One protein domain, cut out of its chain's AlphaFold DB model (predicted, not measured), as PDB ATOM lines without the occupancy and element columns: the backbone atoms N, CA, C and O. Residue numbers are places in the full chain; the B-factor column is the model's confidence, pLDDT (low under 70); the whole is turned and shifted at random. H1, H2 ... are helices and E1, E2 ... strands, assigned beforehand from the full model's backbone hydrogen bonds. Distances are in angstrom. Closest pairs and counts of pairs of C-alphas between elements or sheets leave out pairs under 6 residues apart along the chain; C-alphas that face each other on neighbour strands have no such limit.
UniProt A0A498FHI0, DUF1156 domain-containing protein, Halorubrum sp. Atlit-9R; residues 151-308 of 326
ATOM      1  N   GLU A 151      47.127 -12.955  -3.657       93.69
ATOM      2  CA  GLU A 151      47.176 -12.253  -4.947       93.69
ATOM      3  C   GLU A 151      45.927 -11.385  -5.188       93.69
ATOM      4  O   GLU A 151      46.038 -10.262  -5.695       93.69
ATOM      5  N   TYR A 152      44.749 -11.852  -4.758       95.50
ATOM      6  CA  TYR A 152      43.480 -11.131  -4.896       95.50
ATOM      7  C   TYR A 152      43.318  -9.981  -3.893       95.50
ATOM      8  O   TYR A 152      42.490  -9.096  -4.104       95.50
ATOM      9  N   TYR A 153      44.113  -9.965  -2.819       96.12
ATOM     10  CA  TYR A 153      44.063  -8.969  -1.742       96.12
ATOM     11  C   TYR A 153      45.252  -8.003  -1.777       96.12
ATOM     12  O   TYR A 153      45.607  -7.401  -0.764       96.12
ATOM     13  N   THR A 154      45.859  -7.804  -2.945       97.00
ATOM     14  CA  THR A 154      46.953  -6.844  -3.138       97.00
ATOM     15  C   THR A 154      46.600  -5.768  -4.160       97.00
ATOM     16  O   THR A 154      45.877  -6.010  -5.124       97.00
ATOM     17  N   THR A 155      47.158  -4.574  -3.984       98.00
ATOM     18  CA  THR A 155      47.049  -3.435  -4.912       98.00
ATOM     19  C   THR A 155      48.411  -2.762  -5.083       98.00
ATOM     20  O   THR A 155      49.368  -3.119  -4.397       98.00
ATOM     21  N   LYS A 156      48.526  -1.777  -5.974       97.81
ATOM     22  CA  LYS A 156      49.711  -0.915  -6.083       97.81
ATOM     23  C   LYS A 156      49.417   0.457  -5.489       97.81
ATOM     24  O   LYS A 156      48.383   1.058  -5.785       97.81
ATOM     25  N   ASP A 157      50.342   0.948  -4.670       96.94
ATOM     26  CA  ASP A 157      50.323   2.326  -4.175       96.94
ATOM     27  C   ASP A 157      50.547   3.288  -5.357       96.94
ATOM     28  O   ASP A 157      51.582   3.169  -6.019       96.94
ATOM     29  N   PRO A 158      49.624   4.227  -5.642       94.56
ATOM     30  CA  PRO A 158      49.745   5.133  -6.787       94.56
ATOM     31  C   PRO A 158      51.007   6.005  -6.750       94.56
ATOM     32  O   PRO A 158      51.562   6.327  -7.797       94.56
ATOM     33  N   ASP A 159      51.486   6.343  -5.547       93.06
ATOM     34  CA  ASP A 159      52.650   7.213  -5.359       93.06
ATOM     35  C   ASP A 159      53.977   6.488  -5.640       93.06
ATOM     36  O   ASP A 159      54.904   7.060  -6.216       93.06
ATOM     37  N   THR A 160      54.103   5.230  -5.201       95.56
ATOM     38  CA  THR A 160      55.377   4.488  -5.244       95.56
ATOM     39  C   THR A 160      55.402   3.325  -6.232       95.56
ATOM     40  O   THR A 160      56.476   2.783  -6.497       95.56
ATOM     41  N   GLY A 161      54.245   2.899  -6.745       95.94
ATOM     42  CA  GLY A 161      54.085   1.714  -7.591       95.94
ATOM     43  C   GLY A 161      54.351   0.383  -6.879       95.94
ATOM     44  O   GLY A 161      54.362  -0.665  -7.527       95.94
ATOM     45  N   LYS A 162      54.599   0.399  -5.562       97.12
ATOM     46  CA  LYS A 162      54.881  -0.807  -4.779       97.12
ATOM     47  C   LYS A 162      53.606  -1.580  -4.490       97.12
ATOM     48  O   LYS A 162      52.559  -0.991  -4.224       97.12
ATOM     49  N   GLU A 163      53.735  -2.900  -4.474       97.25
ATOM     50  CA  GLU A 163      52.667  -3.787  -4.031       97.25
ATOM     51  C   GLU A 163      52.350  -3.560  -2.547       97.25
ATOM     52  O   GLU A 163      53.243  -3.363  -1.715       97.25
ATOM     53  N   CYS A 164      51.059  -3.534  -2.248       97.81
ATOM     54  CA  CYS A 164      50.475  -3.219  -0.958       97.81
ATOM     55  C   CYS A 164      49.345  -4.195  -0.642       97.81
ATOM     56  O   CYS A 164      48.674  -4.693  -1.542       97.81
ATOM     57  N   GLU A 165      49.085  -4.403   0.643       97.31
ATOM     58  CA  GLU A 165      48.012  -5.276   1.125       97.31
ATOM     59  C   GLU A 165      46.703  -4.492   1.239       97.31
ATOM     60  O   GLU A 165      46.644  -3.460   1.915       97.31
ATOM     61  N   ILE A 166      45.638  -4.982   0.614       97.94
ATOM     62  CA  ILE A 166      44.286  -4.452   0.771       97.94
ATOM     63  C   ILE A 166      43.749  -4.914   2.128       97.94
ATOM     64  O   ILE A 166      43.650  -6.102   2.415       97.94
ATOM     65  N   LEU A 167      43.369  -3.957   2.969       97.25
ATOM     66  CA  LEU A 167      42.743  -4.209   4.266       97.25
ATOM     67  C   LEU A 167      41.215  -4.271   4.151       97.25
ATOM     68  O   LEU A 167      40.588  -5.099   4.806       97.25
ATOM     69  N   TYR A 168      40.622  -3.385   3.342       97.62
ATOM     70  CA  TYR A 168      39.189  -3.380   3.038       97.62
ATOM     71  C   TYR A 168      38.941  -2.938   1.597       97.62
ATOM     72  O   TYR A 168      39.502  -1.938   1.150       97.62
ATOM     73  N   SER A 169      38.022  -3.620   0.921       96.81
ATOM     74  CA  SER A 169      37.456  -3.184  -0.358       96.81
ATOM     75  C   SER A 169      36.064  -2.614  -0.098       96.81
ATOM     76  O   SER A 169      35.183  -3.321   0.393       96.81
ATOM     77  N   LEU A 170      35.872  -1.323  -0.359       97.31
ATOM     78  CA  LEU A 170      34.637  -0.610  -0.052       97.31
ATOM     79  C   LEU A 170      33.704  -0.619  -1.261       97.31
ATOM     80  O   LEU A 170      34.101  -0.250  -2.368       97.31
ATOM     81  N   GLN A 171      32.456  -1.025  -1.022       96.94
ATOM     82  CA  GLN A 171      31.414  -1.115  -2.037       96.94
ATOM     83  C   GLN A 171      30.210  -0.241  -1.696       96.94
ATOM     84  O   GLN A 171      29.842  -0.100  -0.528       96.94
ATOM     85  N   THR A 172      29.572   0.293  -2.731       96.31
ATOM     86  CA  THR A 172      28.286   0.988  -2.658       96.31
ATOM     87  C   THR A 172      27.239   0.189  -3.421       96.31
ATOM     88  O   THR A 172      27.539  -0.407  -4.454       96.31
ATOM     89  N   GLN A 173      26.013   0.136  -2.904       95.44
ATOM     90  CA  GLN A 173      24.905  -0.489  -3.622       95.44
ATOM     91  C   GLN A 173      24.364   0.489  -4.671       95.44
ATOM     92  O   GLN A 173      24.196   1.669  -4.366       95.44
ATOM     93  N   LYS A 174      24.026   0.005  -5.869       93.31
ATOM     94  CA  LYS A 174      23.312   0.780  -6.890       93.31
ATOM     95  C   LYS A 174      21.832   0.429  -6.922       93.31
ATOM     96  O   LYS A 174      21.455  -0.742  -6.866       93.31
ATOM     97  N   VAL A 175      20.986   1.452  -7.028       93.38
ATOM     98  CA  VAL A 175      19.530   1.293  -7.151       93.38
ATOM     99  C   VAL A 175      18.984   2.293  -8.162       93.38
ATOM    100  O   VAL A 175      19.442   3.430  -8.222       93.38
ATOM    101  N   LYS A 176      17.992   1.887  -8.958       92.06
ATOM    102  CA  LYS A 176      17.299   2.797  -9.877       92.06
ATOM    103  C   LYS A 176      16.217   3.593  -9.156       92.06
ATOM    104  O   LYS A 176      15.400   3.031  -8.426       92.06
ATOM    105  N   CYS A 177      16.166   4.894  -9.410       90.94
ATOM    106  CA  CYS A 177      15.075   5.745  -8.964       90.94
ATOM    107  C   CYS A 177      13.765   5.370  -9.676       90.94
ATOM    108  O   CYS A 177      13.701   5.355 -10.902       90.94
ATOM    109  N   LEU A 178      12.685   5.163  -8.919       88.88
ATOM    110  CA  LEU A 178      11.372   4.818  -9.482       88.88
ATOM    111  C   LEU A 178      10.706   5.950 -10.277       88.88
ATOM    112  O   LEU A 178       9.758   5.697 -11.016       88.88
ATOM    113  N   SER A 179      11.151   7.195 -10.098       91.31
ATOM    114  CA  SER A 179      10.537   8.369 -10.733       91.31
ATOM    115  C   SER A 179      11.238   8.810 -12.014       91.31
ATOM    116  O   SER A 179      10.584   9.340 -12.905       91.31
ATOM    117  N   CYS A 180      12.558   8.635 -12.097       92.12
ATOM    118  CA  CYS A 180      13.367   9.159 -13.204       92.12
ATOM    119  C   CYS A 180      14.367   8.149 -13.774       92.12
ATOM    120  O   CYS A 180      15.157   8.521 -14.632       92.12
ATOM    121  N   GLU A 181      14.354   6.905 -13.285       88.69
ATOM    122  CA  GLU A 181      15.244   5.801 -13.689       88.69
ATOM    123  C   GLU A 181      16.746   6.031 -13.468       88.69
ATOM    124  O   GLU A 181      17.544   5.128 -13.725       88.69
ATOM    125  N   ASP A 182      17.113   7.190 -12.919       89.75
ATOM    126  CA  ASP A 182      18.476   7.541 -12.541       89.75
ATOM    127  C   ASP A 182      19.096   6.474 -11.631       89.75
ATOM    128  O   ASP A 182      18.442   5.979 -10.702       89.75
ATOM    129  N   SER A 183      20.343   6.099 -11.917       90.75
ATOM    130  CA  SER A 183      21.079   5.117 -11.123       90.75
ATOM    131  C   SER A 183      21.737   5.833  -9.957       90.75
ATOM    132  O   SER A 183      22.488   6.776 -10.159       90.75
ATOM    133  N   VAL A 184      21.440   5.402  -8.734       93.38
ATOM    134  CA  VAL A 184      21.924   6.063  -7.523       93.38
ATOM    135  C   VAL A 184      22.844   5.122  -6.764       93.38
ATOM    136  O   VAL A 184      22.419   4.036  -6.355       93.38
ATOM    137  N   GLN A 185      24.085   5.553  -6.537       95.12
ATOM    138  CA  GLN A 185      24.982   4.941  -5.556       95.12
ATOM    139  C   GLN A 185      24.492   5.278  -4.141       95.12
ATOM    140  O   GLN A 185      24.248   6.443  -3.829       95.12
ATOM    141  N   LEU A 186      24.336   4.280  -3.270       96.19
ATOM    142  CA  LEU A 186      23.809   4.448  -1.913       96.19
ATOM    143  C   LEU A 186      24.922   4.707  -0.891       96.19
ATOM    144  O   LEU A 186      25.445   3.782  -0.269       96.19
ATOM    145  N   PHE A 187      25.222   5.979  -0.646       96.94
ATOM    146  CA  PHE A 187      26.154   6.384   0.401       96.94
ATOM    147  C   PHE A 187      25.398   6.872   1.636       96.94
ATOM    148  O   PHE A 187      24.545   7.743   1.504       96.94
ATOM    149  N   PRO A 188      25.694   6.374   2.850       96.38
ATOM    150  CA  PRO A 188      25.195   6.999   4.074       96.38
ATOM    151  C   PRO A 188      25.905   8.324   4.382       96.38
ATOM    152  O   PRO A 188      25.354   9.175   5.069       96.38
ATOM    153  N   ARG A 189      27.145   8.456   3.907       96.94
ATOM    154  CA  ARG A 189      28.043   9.602   4.044       96.94
ATOM    155  C   ARG A 189      29.207   9.427   3.075       96.94
ATOM    156  O   ARG A 189      29.465   8.310   2.624       96.94
ATOM    157  N   TYR A 190      29.924  10.509   2.845       97.44
ATOM    158  CA  TYR A 190      31.113  10.590   2.007       97.44
ATOM    159  C   TYR A 190      32.420  10.719   2.814       97.44
ATOM    160  O   TYR A 190      33.507  10.693   2.246       97.44
ATOM    161  N   GLU A 191      32.349  10.812   4.146       97.25
ATOM    162  CA  GLU A 191      33.503  10.669   5.044       97.25
ATOM    163  C   GLU A 191      34.043   9.223   5.036       97.25
ATOM    164  O   GLU A 191      33.364   8.296   5.491       97.25
ATOM    165  N   LEU A 192      35.296   9.038   4.598       96.88
ATOM    166  CA  LEU A 192      36.015   7.755   4.664       96.88
ATOM    167  C   LEU A 192      36.892   7.637   5.916       96.88
ATOM    168  O   LEU A 192      37.075   6.543   6.456       96.88
ATOM    169  N   GLY A 193      37.436   8.755   6.401       95.56
ATOM    170  CA  GLY A 193      38.279   8.775   7.589       95.56
ATOM    171  C   GLY A 193      38.354  10.150   8.242       95.56
ATOM    172  O   GLY A 193      38.542  11.156   7.572       95.56
ATOM    173  N   LYS A 194      38.261  10.192   9.573       95.19
ATOM    174  CA  LYS A 194      38.415  11.433  10.347       95.19
ATOM    175  C   LYS A 194      39.871  11.842  10.499       95.19
ATOM    176  O   LYS A 194      40.755  10.981  10.600       95.19
ATOM    177  N   LYS A 195      40.094  13.149  10.646       95.75
ATOM    178  CA  LYS A 195      41.398  13.699  10.999       95.75
ATOM    179  C   LYS A 195      41.832  13.127  12.347       95.75
ATOM    180  O   LYS A 195      41.058  12.996  13.293       95.75
ATOM    181  N   LYS A 196      43.105  12.753  12.436       93.81
ATOM    182  CA  LYS A 196      43.762  12.424  13.706       93.81
ATOM    183  C   LYS A 196      45.039  13.230  13.823       93.81
ATOM    184  O   LYS A 196      45.521  13.818  12.856       93.81
ATOM    185  N   LYS A 197      45.661  13.202  15.001       90.44
ATOM    186  CA  LYS A 197      46.957  13.859  15.216       90.44
ATOM    187  C   LYS A 197      48.027  13.404  14.210       90.44
ATOM    188  O   LYS A 197      48.853  14.209  13.806       90.44
ATOM    189  N   THR A 198      47.996  12.133  13.811       89.31
ATOM    190  CA  THR A 198      49.015  11.498  12.958       89.31
ATOM    191  C   THR A 198      48.500  11.075  11.582       89.31
ATOM    192  O   THR A 198      49.237  10.427  10.852       89.31
ATOM    193  N   SER A 199      47.245  11.375  11.231       91.12
ATOM    194  CA  SER A 199      46.691  11.033   9.916       91.12
ATOM    195  C   SER A 199      45.761  12.135   9.395       91.12
ATOM    196  O   SER A 199      45.077  12.773  10.206       91.12
ATOM    197  N   PRO A 200      45.740  12.393   8.078       96.00
ATOM    198  CA  PRO A 200      44.767  13.290   7.448       96.00
ATOM    199  C   PRO A 200      43.332  12.754   7.591       96.00
ATOM    200  O   PRO A 200      43.132  11.575   7.907       96.00
ATOM    201  N   ALA A 201      42.347  13.628   7.393       97.31
ATOM    202  CA  ALA A 201      40.985  13.210   7.079       97.31
ATOM    203  C   ALA A 201      40.908  12.764   5.613       97.31
ATOM    204  O   ALA A 201      41.779  13.106   4.815       97.31
ATOM    205  N   VAL A 202      39.888  11.981   5.267       98.06
ATOM    206  CA  VAL A 202      39.683  11.448   3.919       98.06
ATOM    207  C   VAL A 202      38.203  11.519   3.564       98.06
ATOM    208  O   VAL A 202      37.369  10.998   4.312       98.06
ATOM    209  N   ILE A 203      37.890  12.129   2.422       98.06
ATOM    210  CA  ILE A 203      36.532  12.251   1.876       98.06
ATOM    211  C   ILE A 203      36.440  11.623   0.480       98.06
ATOM    212  O   ILE A 203      37.449  11.471  -0.210       98.06
ATOM    213  N   TYR A 204      35.220  11.255   0.088       98.00
ATOM    214  CA  TYR A 204      34.870  10.768  -1.243       98.00
ATOM    215  C   TYR A 204      33.968  11.781  -1.962       98.00
ATOM    216  O   TYR A 204      32.888  12.097  -1.477       98.00
ATOM    217  N   CYS A 205      34.373  12.307  -3.110       97.19
ATOM    218  CA  CYS A 205      33.592  13.279  -3.864       97.19
ATOM    219  C   CYS A 205      32.248  12.680  -4.304       97.19
ATOM    220  O   CYS A 205      32.205  11.597  -4.896       97.19
ATOM    221  N   LYS A 206      31.143  13.398  -4.068       94.88
ATOM    222  CA  LYS A 206      29.805  12.952  -4.491       94.88
ATOM    223  C   LYS A 206      29.592  12.992  -6.011       94.88
ATOM    224  O   LYS A 206      28.705  12.304  -6.499       94.88
ATOM    225  N   ASN A 207      30.363  13.803  -6.739       94.00
ATOM    226  CA  ASN A 207      30.239  13.926  -8.188       94.00
ATOM    227  C   ASN A 207      30.802  12.668  -8.865       94.00
ATOM    228  O   ASN A 207      31.998  12.395  -8.761       94.00
ATOM    229  N   GLU A 208      29.939  11.910  -9.541       91.12
ATOM    230  CA  GLU A 208      30.318  10.671 -10.230       91.12
ATOM    231  C   GLU A 208      31.218  10.916 -11.451       91.12
ATOM    232  O   GLU A 208      32.007  10.042 -11.792       91.12
ATOM    233  N   ASP A 209      31.174  12.118 -12.037       92.81
ATOM    234  CA  ASP A 209      31.994  12.508 -13.192       92.81
ATOM    235  C   ASP A 209      33.376  13.069 -12.796       92.81
ATOM    236  O   ASP A 209      34.127  13.566 -13.638       92.81
ATOM    237  N   CYS A 210      33.717  13.054 -11.505       95.31
ATOM    238  CA  CYS A 210      34.990  13.574 -11.017       95.31
ATOM    239  C   CYS A 210      36.149  12.602 -11.312       95.31
ATOM    240  O   CYS A 210      36.053  11.414 -11.017       95.31
ATOM    241  N   GLU A 211      37.264  13.117 -11.846       92.06
ATOM    242  CA  GLU A 211      38.446  12.312 -12.208       92.06
ATOM    243  C   GLU A 211      39.198  11.731 -11.000       92.06
ATOM    244  O   GLU A 211      39.806  10.670 -11.117       92.06
ATOM    245  N   ASN A 212      39.185  12.426  -9.857       93.44
ATOM    246  CA  ASN A 212      39.748  11.939  -8.602       93.44
ATOM    247  C   ASN A 212      38.764  12.200  -7.464       93.44
ATOM    248  O   ASN A 212      38.619  13.325  -6.978       93.44
ATOM    249  N   ARG A 213      38.082  11.145  -7.028       96.88
ATOM    250  CA  ARG A 213      37.048  11.231  -6.002       96.88
ATOM    251  C   ARG A 213      37.599  11.066  -4.595       96.88
ATOM    252  O   ARG A 213      36.873  11.390  -3.668       96.88
ATOM    253  N   ILE A 214      38.832  10.606  -4.379       97.62
ATOM    254  CA  ILE A 214      39.389  10.478  -3.021       97.62
ATOM    255  C   ILE A 214      40.318  11.648  -2.705       97.62
ATOM    256  O   ILE A 214      41.367  11.818  -3.325       97.62
ATOM    257  N   GLU A 215      39.964  12.410  -1.670       96.62
ATOM    258  CA  GLU A 215      40.744  13.567  -1.228       96.62
ATOM    259  C   GLU A 215      41.181  13.437   0.225       96.62
ATOM    260  O   GLU A 215      40.421  13.013   1.101       96.62
ATOM    261  N   TYR A 216      42.428  13.832   0.473       96.69
ATOM    262  CA  TYR A 216      43.029  13.882   1.797       96.69
ATOM    263  C   TYR A 216      43.037  15.320   2.300       96.69
ATOM    264  O   TYR A 216      43.556  16.211   1.631       96.69
ATOM    265  N   LEU A 217      42.506  15.529   3.501       96.44
ATOM    266  CA  LEU A 217      42.409  16.844   4.123       96.44
ATOM    267  C   LEU A 217      43.323  16.927   5.348       96.44
ATOM    268  O   LEU A 217      43.303  16.070   6.240       96.44
ATOM    269  N   ASP A 218      44.093  18.009   5.433       95.31
ATOM    270  CA  ASP A 218      44.957  18.295   6.586       95.31
ATOM    271  C   ASP A 218      44.222  18.969   7.760       95.31
ATOM    272  O   ASP A 218      44.830  19.263   8.793       95.31
ATOM    273  N   HIS A 219      42.908  19.157   7.646       95.44
ATOM    274  CA  HIS A 219      42.032  19.743   8.660       95.44
ATOM    275  C   HIS A 219      40.871  18.797   9.023       95.44
ATOM    276  O   HIS A 219      40.725  17.721   8.444       95.44
ATOM    277  N   GLU A 220      40.103  19.158  10.055       97.06
ATOM    278  CA  GLU A 220      38.854  18.463  10.403       97.06
ATOM    279  C   GLU A 220      37.803  18.705   9.318       97.06
ATOM    280  O   GLU A 220      37.714  19.817   8.811       97.06
ATOM    281  N   ILE A 221      36.998  17.689   9.009       96.69
ATOM    282  CA  ILE A 221      35.959  17.764   7.973       96.69
ATOM    283  C   ILE A 221      34.861  18.737   8.422       96.69
ATOM    284  O   ILE A 221      34.309  18.579   9.516       96.69
ATOM    285  N   GLY A 222      34.566  19.737   7.595       94.62
ATOM    286  CA  GLY A 222      33.511  20.722   7.809       94.62
ATOM    287  C   GLY A 222      32.117  20.247   7.386       94.62
ATOM    288  O   GLY A 222      31.941  19.163   6.836       94.62
ATOM    289  N   GLU A 223      31.112  21.097   7.625       95.56
ATOM    290  CA  GLU A 223      29.726  20.901   7.144       95.56
ATOM    291  C   GLU A 223      29.608  21.068   5.620       95.56
ATOM    292  O   GLU A 223      28.606  20.715   5.007       95.56
ATOM    293  N   THR A 224      30.613  21.656   4.976       96.38
ATOM    294  CA  THR A 224      30.686  21.779   3.521       96.38
ATOM    295  C   THR A 224      32.147  21.731   3.110       96.38
ATOM    296  O   THR A 224      32.961  22.479   3.647       96.38
ATOM    297  N   GLU A 225      32.454  20.863   2.154       97.25
ATOM    298  CA  GLU A 225      33.761  20.727   1.522       97.25
ATOM    299  C   GLU A 225      33.639  20.994   0.023       97.25
ATOM    300  O   GLU A 225      32.629  20.658  -0.604       97.25
ATOM    301  N   THR A 226      34.685  21.577  -0.557       97.38
ATOM    302  CA  THR A 226      34.805  21.775  -2.003       97.38
ATOM    303  C   THR A 226      35.822  20.783  -2.544       97.38
ATOM    304  O   THR A 226      36.993  20.834  -2.172       97.38
ATOM    305  N   CYS A 227      35.396  19.908  -3.453       97.00
ATOM    306  CA  CYS A 227      36.294  18.969  -4.114       97.00
ATOM    307  C   CYS A 227      37.362  19.725  -4.916       97.00
ATOM    308  O   CYS A 227      37.048  20.474  -5.843       97.00
ATOM    309  N   SER A 228      38.631  19.495  -4.596       95.94
ATOM    310  CA  SER A 228      39.780  20.075  -5.295       95.94
ATOM    311  C   SER A 228      39.900  19.639  -6.762       95.94
ATOM    312  O   SER A 228      40.453  20.384  -7.572       95.94
ATOM    313  N   SER A 229      39.368  18.463  -7.119       95.06
ATOM    314  CA  SER A 229      39.449  17.922  -8.483       95.06
ATOM    315  C   SER A 229      38.373  18.461  -9.434       95.06
ATOM    316  O   SER A 229      38.683  18.718 -10.595       95.06
ATOM    317  N   CYS A 230      37.119  18.613  -8.994       96.69
ATOM    318  CA  CYS A 230      36.007  19.023  -9.872       96.69
ATOM    319  C   CYS A 230      35.263  20.289  -9.421       96.69
ATOM    320  O   CYS A 230      34.394  20.771 -10.143       96.69
ATOM    321  N   GLY A 231      35.592  20.840  -8.249       96.44
ATOM    322  CA  GLY A 231      34.953  22.035  -7.693       96.44
ATOM    323  C   GLY A 231      33.573  21.801  -7.073       96.44
ATOM    324  O   GLY A 231      32.940  22.767  -6.659       96.44
ATOM    325  N   GLU A 232      33.094  20.556  -7.003       96.38
ATOM    326  CA  GLU A 232      31.795  20.238  -6.404       96.38
ATOM    327  C   GLU A 232      31.779  20.576  -4.907       96.38
ATOM    328  O   GLU A 232      32.632  20.103  -4.156       96.38
ATOM    329  N   GLU A 233      30.778  21.342  -4.472       97.12
ATOM    330  CA  GLU A 233      30.531  21.642  -3.058       97.12
ATOM    331  C   GLU A 233      29.501  20.667  -2.468       97.12
ATOM    332  O   GLU A 233      28.421  20.432  -3.029       97.12
ATOM    333  N   PHE A 234      29.820  20.059  -1.326       96.44
ATOM    334  CA  PHE A 234      28.932  19.102  -0.668       96.44
ATOM    335  C   PHE A 234      29.210  18.949   0.825       96.44
ATOM    336  O   PHE A 234      30.311  19.224   1.282       96.44
ATOM    337  N   ASP A 235      28.215  18.471   1.575       96.88
ATOM    338  CA  ASP A 235      28.379  18.043   2.968       96.88
ATOM    339  C   ASP A 235      28.845  16.574   2.996       96.88
ATOM    340  O   ASP A 235      28.086  15.683   2.592       96.88
ATOM    341  N   PRO A 236      30.069  16.259   3.466       96.94
ATOM    342  CA  PRO A 236      30.546  14.880   3.489       96.94
ATOM    343  C   PRO A 236      29.824  13.980   4.499       96.94
ATOM    344  O   PRO A 236      29.971  12.754   4.445       96.94
ATOM    345  N   SER A 237      29.068  14.547   5.437       95.94
ATOM    346  CA  SER A 237      28.262  13.809   6.407       95.94
ATOM    347  C   SER A 237      26.888  13.404   5.857       95.94
ATOM    348  O   SER A 237      26.308  12.436   6.356       95.94
ATOM    349  N   GLU A 238      26.412  14.063   4.794       94.88
ATOM    350  CA  GLU A 238      25.132  13.781   4.141       94.88
ATOM    351  C   GLU A 238      25.314  12.990   2.839       94.88
ATOM    352  O   GLU A 238      25.677  13.511   1.784       94.88
ATOM    353  N   GLY A 239      25.031  11.690   2.904       95.25
ATOM    354  CA  GLY A 239      24.991  10.831   1.726       95.25
ATOM    355  C   GLY A 239      23.615  10.757   1.046       95.25
ATOM    356  O   GLY A 239      22.612  11.295   1.514       95.25
ATOM    357  N   THR A 240      23.542  10.028  -0.068       96.06
ATOM    358  CA  THR A 240      22.298   9.768  -0.816       96.06
ATOM    359  C   THR A 240      21.334   8.820  -0.103       96.06
ATOM    360  O   THR A 240      20.178   8.735  -0.512       96.06
ATOM    361  N   TYR A 241      21.769   8.099   0.936       96.69
ATOM    362  CA  TYR A 241      21.028   7.021   1.590       96.69
ATOM    363  C   TYR A 241      20.893   7.210   3.107       96.69
ATOM    364  O   TYR A 241      21.850   7.509   3.812       96.69
ATOM    365  N   GLY A 242      19.707   6.917   3.646       94.94
ATOM    366  CA  GLY A 242      19.465   6.885   5.085       94.94
ATOM    367  C   GLY A 242      18.152   6.194   5.442       94.94
ATOM    368  O   GLY A 242      17.124   6.405   4.802       94.94
ATOM    369  N   TYR A 243      18.173   5.368   6.494       92.31
ATOM    370  CA  TYR A 243      16.982   4.707   7.054       92.31
ATOM    371  C   TYR A 243      16.124   3.951   6.015       92.31
ATOM    372  O   TYR A 243      14.896   4.021   6.049       92.31
ATOM    373  N   GLY A 244      16.761   3.239   5.077       93.25
ATOM    374  CA  GLY A 244      16.070   2.464   4.036       93.25
ATOM    375  C   GLY A 244      15.573   3.283   2.839       93.25
ATOM    376  O   GLY A 244      15.004   2.715   1.911       93.25
ATOM    377  N   LYS A 245      15.809   4.598   2.828       94.94
ATOM    378  CA  LYS A 245      15.415   5.510   1.749       94.94
ATOM    379  C   LYS A 245      16.633   6.129   1.089       94.94
ATOM    380  O   LYS A 245      17.682   6.254   1.718       94.94
ATOM    381  N   PHE A 246      16.473   6.553  -0.155       96.00
ATOM    382  CA  PHE A 246      17.504   7.268  -0.892       96.00
ATOM    383  C   PHE A 246      16.939   8.464  -1.653       96.00
ATOM    384  O   PHE A 246      15.733   8.532  -1.905       96.00
ATOM    385  N   THR A 247      17.818   9.403  -1.995       95.31
ATOM    386  CA  THR A 247      17.508  10.580  -2.812       95.31
ATOM    387  C   THR A 247      18.376  10.554  -4.066       95.31
ATOM    388  O   THR A 247      19.592  10.429  -3.950       95.31
ATOM    389  N   CYS A 248      17.768  10.633  -5.253       92.94
ATOM    390  CA  CYS A 248      18.519  10.706  -6.513       92.94
ATOM    391  C   CYS A 248      19.010  12.128  -6.819       92.94
ATOM    392  O   CYS A 248      18.597  13.086  -6.161       92.94
ATOM    393  N   SER A 249      19.830  12.273  -7.865       89.38
ATOM    394  CA  SER A 249      20.357  13.568  -8.330       89.38
ATOM    395  C   SER A 249      19.252  14.583  -8.672       89.38
ATOM    396  O   SER A 249      19.390  15.778  -8.424       89.38
ATOM    397  N   ASN A 250      18.099  14.095  -9.143       91.25
ATOM    398  CA  ASN A 250      16.911  14.898  -9.451       91.25
ATOM    399  C   ASN A 250      16.057  15.254  -8.213       91.25
ATOM    400  O   ASN A 250      14.979  15.829  -8.348       91.25
ATOM    401  N   GLY A 251      16.488  14.883  -7.002       91.94
ATOM    402  CA  GLY A 251      15.808  15.206  -5.743       91.94
ATOM    403  C   GLY A 251      14.626  14.300  -5.377       91.94
ATOM    404  O   GLY A 251      13.984  14.511  -4.343       91.94
ATOM    405  N   HIS A 252      14.322  13.274  -6.179       94.31
ATOM    406  CA  HIS A 252      13.273  12.308  -5.850       94.31
ATOM    407  C   HIS A 252      13.704  11.415  -4.688       94.31
ATOM    408  O   HIS A 252      14.811  10.877  -4.691       94.31
ATOM    409  N   LYS A 253      12.796  11.205  -3.732       94.69
ATOM    410  CA  LYS A 253      12.996  10.288  -2.606       94.69
ATOM    411  C   LYS A 253      12.288   8.969  -2.870       94.69
ATOM    412  O   LYS A 253      11.117   8.958  -3.244       94.69
ATOM    413  N   SER A 254      12.977   7.856  -2.664       93.69
ATOM    414  CA  SER A 254      12.437   6.514  -2.893       93.69
ATOM    415  C   SER A 254      12.880   5.549  -1.796       93.69
ATOM    416  O   SER A 254      13.881   5.777  -1.118       93.69
ATOM    417  N   ASP A 255      12.106   4.486  -1.586       94.19
ATOM    418  CA  ASP A 255      12.468   3.389  -0.687       94.19
ATOM    419  C   ASP A 255      13.317   2.356  -1.441       94.19
ATOM    420  O   ASP A 255      13.017   2.011  -2.589       94.19
ATOM    421  N   VAL A 256      14.393   1.875  -0.813       92.88
ATOM    422  CA  VAL A 256      15.321   0.925  -1.439       92.88
ATOM    423  C   VAL A 256      14.626  -0.401  -1.744       92.88
ATOM    424  O   VAL A 256      14.771  -0.922  -2.849       92.88
ATOM    425  N   LYS A 257      13.838  -0.941  -0.804       90.44
ATOM    426  CA  LYS A 257      13.166  -2.235  -0.991       90.44
ATOM    427  C   LYS A 257      12.109  -2.141  -2.075       90.44
ATOM    428  O   LYS A 257      12.054  -3.004  -2.945       90.44
ATOM    429  N   GLU A 258      11.304  -1.083  -2.041       91.12
ATOM    430  CA  GLU A 258      10.284  -0.851  -3.062       91.12
ATOM    431  C   GLU A 258      10.908  -0.730  -4.457       91.12
ATOM    432  O   GLU A 258      10.402  -1.316  -5.415       91.12
ATOM    433  N   SER A 259      12.036  -0.020  -4.564       90.50
ATOM    434  CA  SER A 259      12.740   0.171  -5.835       90.50
ATOM    435  C   SER A 259      13.291  -1.141  -6.393       90.50
ATOM    436  O   SER A 259      13.147  -1.403  -7.584       90.50
ATOM    437  N   LEU A 260      13.862  -1.998  -5.541       90.56
ATOM    438  CA  LEU A 260      14.337  -3.322  -5.949       90.56
ATOM    439  C   LEU A 260      13.181  -4.245  -6.355       90.56
ATOM    440  O   LEU A 260      13.244  -4.885  -7.399       90.56
ATOM    441  N   GLN A 261      12.100  -4.280  -5.568       89.25
ATOM    442  CA  GLN A 261      10.947  -5.149  -5.825       89.25
ATOM    443  C   GLN A 261      10.205  -4.775  -7.110       89.25
ATOM    444  O   GLN A 261       9.886  -5.651  -7.910       89.25
ATOM    445  N   ARG A 262       9.924  -3.484  -7.332       87.50
ATOM    446  CA  ARG A 262       9.180  -3.035  -8.520       87.50
ATOM    447  C   ARG A 262       9.957  -3.227  -9.816       87.50
ATOM    448  O   ARG A 262       9.335  -3.452 -10.849       87.50
ATOM    449  N   ASN A 263      11.283  -3.133  -9.759       84.19
ATOM    450  CA  ASN A 263      12.140  -3.352 -10.919       84.19
ATOM    451  C   ASN A 263      12.573  -4.820 -11.081       84.19
ATOM    452  O   ASN A 263      13.331  -5.106 -12.002       84.19
ATOM    453  N   ASP A 264      12.130  -5.729 -10.200       85.75
ATOM    454  CA  ASP A 264      12.606  -7.121 -10.124       85.75
ATOM    455  C   ASP A 264      14.149  -7.216 -10.122       85.75
ATOM    456  O   ASP A 264      14.768  -8.063 -10.767       85.75
ATOM    457  N   GLN A 265      14.791  -6.277  -9.419       82.56
ATOM    458  CA  GLN A 265      16.242  -6.139  -9.364       82.56
ATOM    459  C   GLN A 265      16.815  -6.803  -8.117       82.56
ATOM    460  O   GLN A 265      16.319  -6.646  -6.999       82.56
ATOM    461  N   LYS A 266      17.940  -7.493  -8.303       85.19
ATOM    462  CA  LYS A 266      18.818  -7.869  -7.195       85.19
ATOM    463  C   LYS A 266      19.732  -6.685  -6.859       85.19
ATOM    464  O   LYS A 266      20.065  -5.924  -7.762       85.19
ATOM    465  N   PRO A 267      20.149  -6.527  -5.591       86.88
ATOM    466  CA  PRO A 267      21.178  -5.561  -5.231       86.88
ATOM    467  C   PRO A 267      22.440  -5.750  -6.077       86.88
ATOM    468  O   PRO A 267      23.018  -6.837  -6.087       86.88
ATOM    469  N   GLU A 268      22.860  -4.689  -6.757       91.69
ATOM    470  CA  GLU A 268      24.149  -4.609  -7.440       91.69
ATOM    471  C   GLU A 268      25.094  -3.743  -6.612       91.69
ATOM    472  O   GLU A 268      24.665  -2.760  -6.002       91.69
ATOM    473  N   PHE A 269      26.371  -4.113  -6.581       94.25
ATOM    474  CA  PHE A 269      27.394  -3.428  -5.800       94.25
ATOM    475  C   PHE A 269      28.548  -3.004  -6.697       94.25
ATOM    476  O   PHE A 269      28.946  -3.738  -7.598       94.25
ATOM    477  N   GLU A 270      29.104  -1.833  -6.419       94.12
ATOM    478  CA  GLU A 270      30.262  -1.290  -7.118       94.12
ATOM    479  C   GLU A 270      31.354  -0.931  -6.116       94.12
ATOM    480  O   GLU A 270      31.079  -0.315  -5.085       94.12
ATOM    481  N   TYR A 271      32.595  -1.304  -6.426       96.00
ATOM    482  CA  TYR A 271      33.756  -0.869  -5.661       96.00
ATOM    483  C   TYR A 271      34.049   0.601  -5.942       96.00
ATOM    484  O   TYR A 271      34.212   0.983  -7.096       96.00
ATOM    485  N   PHE A 272      34.165   1.403  -4.889       96.62
ATOM    486  CA  PHE A 272      34.446   2.836  -5.020       96.62
ATOM    487  C   PHE A 272      35.747   3.258  -4.327       96.62
ATOM    488  O   PHE A 272      36.300   4.307  -4.639       96.62
ATOM    489  N   ALA A 273      36.261   2.451  -3.391       97.94
ATOM    490  CA  ALA A 273      37.524   2.723  -2.713       97.94
ATOM    491  C   ALA A 273      38.172   1.442  -2.170       97.94
ATOM    492  O   ALA A 273      37.492   0.501  -1.760       97.94
ATOM    493  N   LEU A 274      39.499   1.436  -2.099       98.38
ATOM    494  CA  LEU A 274      40.308   0.434  -1.411       98.38
ATOM    495  C   LEU A 274      41.011   1.097  -0.233       98.38
ATOM    496  O   LEU A 274      41.658   2.126  -0.408       98.38
ATOM    497  N   TYR A 275      40.927   0.496   0.951       98.19
ATOM    498  CA  TYR A 275      41.771   0.836   2.093       98.19
ATOM    499  C   TYR A 275      42.917  -0.164   2.170       98.19
ATOM    500  O   TYR A 275      42.674  -1.355   2.358       98.19
ATOM    501  N   TYR A 276      44.156   0.297   2.033       98.12
ATOM    502  CA  TYR A 276      45.332  -0.563   1.904       98.12
ATOM    503  C   TYR A 276      46.474  -0.132   2.824       98.12
ATOM    504  O   TYR A 276      46.494   0.983   3.354       98.12
ATOM    505  N   ARG A 277      47.425  -1.045   3.033       97.94
ATOM    506  CA  ARG A 277      48.630  -0.865   3.840       97.94
ATOM    507  C   ARG A 277      49.879  -0.960   2.970       97.94
ATOM    508  O   ARG A 277      50.095  -1.969   2.304       97.94
ATOM    509  N   THR A 278      50.721   0.068   3.026       96.75
ATOM    510  CA  THR A 278      52.014   0.086   2.333       96.75
ATOM    511  C   THR A 278      53.042  -0.804   3.043       96.75
ATOM    512  O   THR A 278      52.901  -1.065   4.243       96.75
ATOM    513  N   PRO A 279      54.143  -1.207   2.374       95.19
ATOM    514  CA  PRO A 279      55.245  -1.922   3.026       95.19
ATOM    515  C   PRO A 279      55.888  -1.160   4.198       95.19
ATOM    516  O   PRO A 279      56.491  -1.771   5.075       95.19
ATOM    517  N   ALA A 280      55.757   0.172   4.231       93.81
ATOM    518  CA  ALA A 280      56.215   1.010   5.341       93.81
ATOM    519  C   ALA A 280      55.234   1.029   6.536       93.81
ATOM    520  O   ALA A 280      55.534   1.621   7.570       93.81
ATOM    521  N   GLY A 281      54.067   0.387   6.409       94.69
ATOM    522  CA  GLY A 281      53.031   0.317   7.439       94.69
ATOM    523  C   GLY A 281      52.022   1.469   7.414       94.69
ATOM    524  O   GLY A 281      51.133   1.513   8.269       94.69
ATOM    525  N   GLU A 282      52.122   2.386   6.449       93.81
ATOM    526  CA  GLU A 282      51.154   3.471   6.267       93.81
ATOM    527  C   GLU A 282      49.834   2.921   5.737       93.81
ATOM    528  O   GLU A 282      49.824   1.978   4.949       93.81
ATOM    529  N   LYS A 283      48.714   3.515   6.157       95.94
ATOM    530  CA  LYS A 283      47.382   3.118   5.695       95.94
ATOM    531  C   LYS A 283      46.762   4.233   4.876       95.94
ATOM    532  O   LYS A 283      46.670   5.359   5.365       95.94
ATOM    533  N   LYS A 284      46.322   3.904   3.669       96.56
ATOM    534  CA  LYS A 284      45.844   4.855   2.664       96.56
ATOM    535  C   LYS A 284      44.561   4.345   2.009       96.56
ATOM    536  O   LYS A 284      44.229   3.166   2.094       96.56
ATOM    537  N   PHE A 285      43.859   5.260   1.363       97.94
ATOM    538  CA  PHE A 285      42.762   5.019   0.440       97.94
ATOM    539  C   PHE A 285      43.185   5.302  -1.009       97.94
ATOM    540  O   PHE A 285      43.988   6.204  -1.256       97.94
ATOM    541  N   LYS A 286      42.639   4.541  -1.957       97.31
ATOM    542  CA  LYS A 286      42.691   4.816  -3.405       97.31
ATOM    543  C   LYS A 286      41.386   4.379  -4.061       97.31
ATOM    544  O   LYS A 286      40.691   3.522  -3.513       97.31
ATOM    545  N   GLU A 287      41.068   4.937  -5.220       97.38
ATOM    546  CA  GLU A 287      40.039   4.361  -6.087       97.38
ATOM    547  C   GLU A 287      40.581   3.065  -6.720       97.38
ATOM    548  O   GLU A 287      41.786   2.996  -6.989       97.38
ATOM    549  N   PRO A 288      39.753   2.022  -6.914       96.75
ATOM    550  CA  PRO A 288      40.182   0.810  -7.607       96.75
ATOM    551  C   PRO A 288      40.610   1.127  -9.044       96.75
ATOM    552  O   PRO A 288      39.882   1.799  -9.772       96.75
ATOM    553  N   ASP A 289      41.764   0.616  -9.468       96.06
ATOM    554  CA  ASP A 289      42.231   0.748 -10.850       96.06
ATOM    555  C   ASP A 289      41.926  -0.501 -11.703       96.06
ATOM    556  O   ASP A 289      41.277  -1.455 -11.270       96.06
ATOM    557  N   ALA A 290      42.373  -0.494 -12.961       96.69
ATOM    558  CA  ALA A 290      42.147  -1.604 -13.881       96.69
ATOM    559  C   ALA A 290      42.805  -2.923 -13.428       96.69
ATOM    560  O   ALA A 290      42.228  -3.984 -13.679       96.69
ATOM    561  N   ASP A 291      43.967  -2.872 -12.763       96.56
ATOM    562  CA  ASP A 291      44.635  -4.065 -12.227       96.56
ATOM    563  C   ASP A 291      43.809  -4.629 -11.057       96.56
ATOM    564  O   ASP A 291      43.561  -5.836 -11.000       96.56
ATOM    565  N   ASP A 292      43.316  -3.756 -10.170       97.69
ATOM    566  CA  ASP A 292      42.456  -4.130  -9.040       97.69
ATOM    567  C   ASP A 292      41.151  -4.794  -9.523       97.69
ATOM    568  O   ASP A 292      40.766  -5.870  -9.060       97.69
ATOM    569  N   LEU A 293      40.481  -4.193 -10.512       96.50
ATOM    570  CA  LEU A 293      39.250  -4.740 -11.094       96.50
ATOM    571  C   LEU A 293      39.496  -6.036 -11.879       96.50
ATOM    572  O   LEU A 293      38.608  -6.889 -11.962       96.50
ATOM    573  N   ASN A 294      40.685  -6.215 -12.457       97.00
ATOM    574  CA  ASN A 294      41.055  -7.471 -13.099       97.00
ATOM    575  C   ASN A 294      41.222  -8.603 -12.074       97.00
ATOM    576  O   ASN A 294      40.764  -9.714 -12.333       97.00
ATOM    577  N   LYS A 295      41.788  -8.321 -10.895       96.56
ATOM    578  CA  LYS A 295      41.881  -9.298  -9.797       96.56
ATOM    579  C   LYS A 295      40.513  -9.752  -9.303       96.56
ATOM    580  O   LYS A 295      40.317 -10.945  -9.089       96.56
ATOM    581  N   VAL A 296      39.543  -8.839  -9.207       95.69
ATOM    582  CA  VAL A 296      38.147  -9.198  -8.896       95.69
ATOM    583  C   VAL A 296      37.605 -10.189  -9.927       95.69
ATOM    584  O   VAL A 296      37.102 -11.242  -9.548       95.69
ATOM    585  N   LYS A 297      37.780  -9.914 -11.226       96.44
ATOM    586  CA  LYS A 297      37.339 -10.831 -12.294       96.44
ATOM    587  C   LYS A 297      38.040 -12.188 -12.227       96.44
ATOM    588  O   LYS A 297      37.420 -13.215 -12.480       96.44
ATOM    589  N   GLN A 298      39.332 -12.214 -11.901       96.62
ATOM    590  CA  GLN A 298      40.070 -13.465 -11.716       96.62
ATOM    591  C   GLN A 298      39.527 -14.267 -10.525       96.62
ATOM    592  O   GLN A 298      39.356 -15.477 -10.654       96.62
ATOM    593  N   ALA A 299      39.211 -13.608  -9.408       95.25
ATOM    594  CA  ALA A 299      38.584 -14.242  -8.249       95.25
ATOM    595  C   ALA A 299      37.176 -14.775  -8.571       95.25
ATOM    596  O   ALA A 299      36.840 -15.889  -8.177       95.25
ATOM    597  N   GLU A 300      36.369 -14.025  -9.329       95.38
ATOM    598  CA  GLU A 300      35.052 -14.471  -9.807       95.38
ATOM    599  C   GLU A 300      35.168 -15.713 -10.698       95.38
ATOM    600  O   GLU A 300      34.474 -16.703 -10.470       95.38
ATOM    601  N   ASN A 301      36.092 -15.704 -11.664       96.62
ATOM    602  CA  ASN A 301      36.344 -16.861 -12.523       96.62
ATOM    603  C   ASN A 301      36.794 -18.074 -11.704       96.62
ATOM    604  O   ASN A 301      36.275 -19.171 -11.897       96.62
ATOM    605  N   LYS A 302      37.714 -17.872 -10.752       94.81
ATOM    606  CA  LYS A 302      38.192 -18.939  -9.871       94.81
ATOM    607  C   LYS A 302      37.057 -19.528  -9.039       94.81
ATOM    608  O   LYS A 302      36.973 -20.747  -8.922       94.81
ATOM    609  N   LEU A 303      36.179 -18.684  -8.490       94.81
ATOM    610  CA  LEU A 303      35.003 -19.123  -7.744       94.81
ATOM    611  C   LEU A 303      34.091 -19.991  -8.611       94.81
ATOM    612  O   LEU A 303      33.667 -21.039  -8.140       94.81
ATOM    613  N   GLU A 304      33.805 -19.586  -9.849       96.00
ATOM    614  CA  GLU A 304      32.984 -20.384 -10.768       96.00
ATOM    615  C   GLU A 304      33.644 -21.726 -11.124       96.00
ATOM    616  O   GLU A 304      32.955 -22.743 -11.182       96.00
ATOM    617  N   GLU A 305      34.971 -21.764 -11.292       96.44
ATOM    618  CA  GLU A 305      35.720 -23.001 -11.559       96.44
ATOM    619  C   GLU A 305      35.606 -24.023 -10.420       96.44
ATOM    620  O   GLU A 305      35.428 -25.211 -10.681       96.44
ATOM    621  N   ILE A 306      35.704 -23.574  -9.164       95.31
ATOM    622  CA  ILE A 306      35.708 -24.462  -7.987       95.31
ATOM    623  C   ILE A 306      34.337 -24.558  -7.300       95.31
ATOM    624  O   ILE A 306      34.199 -25.221  -6.272       95.31
ATOM    625  N   ARG A 307      33.308 -23.895  -7.842       94.94
ATOM    626  CA  ARG A 307      32.011 -23.680  -7.183       94.94
ATOM    627  C   ARG A 307      31.353 -24.966  -6.697       94.94
ATOM    628  O   ARG A 307      30.832 -25.002  -5.586       94.94
ATOM    629  N   GLU A 308      31.381 -25.996  -7.536       94.12
ATOM    630  CA  GLU A 308      30.754 -27.298  -7.277       94.12
ATOM    631  C   GLU A 308      31.514 -28.129  -6.231       94.12
ATOM    632  O   GLU A 308      30.953 -29.055  -5.645       94.12
TER     633      GLU A 308
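AT A GLANCE: This is residues 151 to 308 of the 326 residues of the protein "DUF1156 domain-containing protein" of Halorubrum sp. Atlit-9R (UniProt A0A498FHI0). Two long antiparallel strands, E2 and E9, form the spine of a strongly twisted sheet, with E1 and E10 beside one end of the spine and E3 beside E2 near the other; the small sheet E4 E5 E6 lies partly face to face with this sheet as a sandwich, near E10. Beyond the E3 end sits a small head of the hairpin E7 E8 and the short helix H1, while the long helix H2 runs away from the large sheet as an arm whose residues 300 to 306 stick out. The printed part has 158 residues with ten named strands and two named helices, in the order E1 E2 E3 E4 E5 E6 E7 E8 H1 E9 E10 H2; the class is mixed, helices and strands, and the named elements hold 76 residues, under half. The large sheet is branched, its neighbour pairs antiparallel, and the small one runs E4 E5 E6, all antiparallel. The whole is compact, with a radius of gyration of the C-alphas of 17.4 A, and flat, spanning 50 by 48 by 24 A.

IN THESE COORDINATES: In the large sheet, E2 takes residues 163 to 176, 36.4 A from C-alpha 163 at (52.667, -3.787, -4.031) to C-alpha 176 at (17.299, 2.797, -9.877), and bends by 65 degrees at residue 167. E9, residues 268 to 277, is 27.2 A long and bends by 51 degrees at residue 272. The shorter strands of this sheet are E1, residues 154 to 156, E3, residues 183 to 186, and E10, residues 283 to 286. The second sheet has E4, residues 191 to 193, E5, residues 201 to 204, and E6, residues 214 to 217. E7 takes residues 245 to 247, E8 residues 253 to 255, and H1 residues 256 to 262. H2, residues 290 to 306, is 24.5 A long and ends with C-alpha 306 at (35.708, -24.462, -7.987).

HOW THE PARTS SIT: E2 has three neighbours: E1, beside its residues 163 to 166, and E3, beside 172 to 176, lie on one side of it, and E9, beside 164 to 174, on the other side. E1, E2 and E3 form a meander, each strand the antiparallel neighbour of the one before. Within hydrogen-bond range are N 155 and O 164 for E1 and E2, 2.9 A, N 184 and O 175 for E2 and E3, 2.9 A, and N 170 and O 273 for E2 and E9, 2.8 A. E9 and E10 form a hairpin, with N 274 and O 286 at 2.8 A. E4, E5 and E6 form a second meander, with N 202 and O 193 at 2.8 A and N 203 and O 215 at 3.0 A. Where the two sheets are face to face, their best planes are 32 degrees apart; the closest C-alphas of E6 and E10 are those of Ile 214 and Lys 286, 6.6 A. The hairpin E7 and E8 has N 246 and O 254 at 2.9 A, and the closest C-alphas of E3 and E7 are those of Leu 186 and Phe 246, 7.0 A. H1 only grazes the large sheet with its residues 256 to 260; the C-alphas of Lys 176 and Ser 259 are the closest of E2 and H1, 6.6 A. H2 only grazes the same sheet with its residues 291 to 296, and the C-alphas of Thr 155 and Asp 292 are the closest of E1 and H2, 6.2 A. H1 and H2 are apart. In H1 and H2 every O i to N i+4 pair is within hydrogen-bond range.

THE WHOLE: The two C-alphas farthest apart are those of His 219 and Glu 308, 50.9 A. Residues 300 to 308, of which 300 to 306 belong to H2, stand free; the other 149 residues span 49 by 39 by 25 A. The link from E6 to E7, residues 218 to 244, is long; in it residues 225 to 226 pair with residues 233 to 234, antiparallel, and residues 241 to 242 pair with residues 245 to 246 of E7. The printed part has no cut. The mean pLDDT of the printed part is 94.8, and no printed residue is under 70.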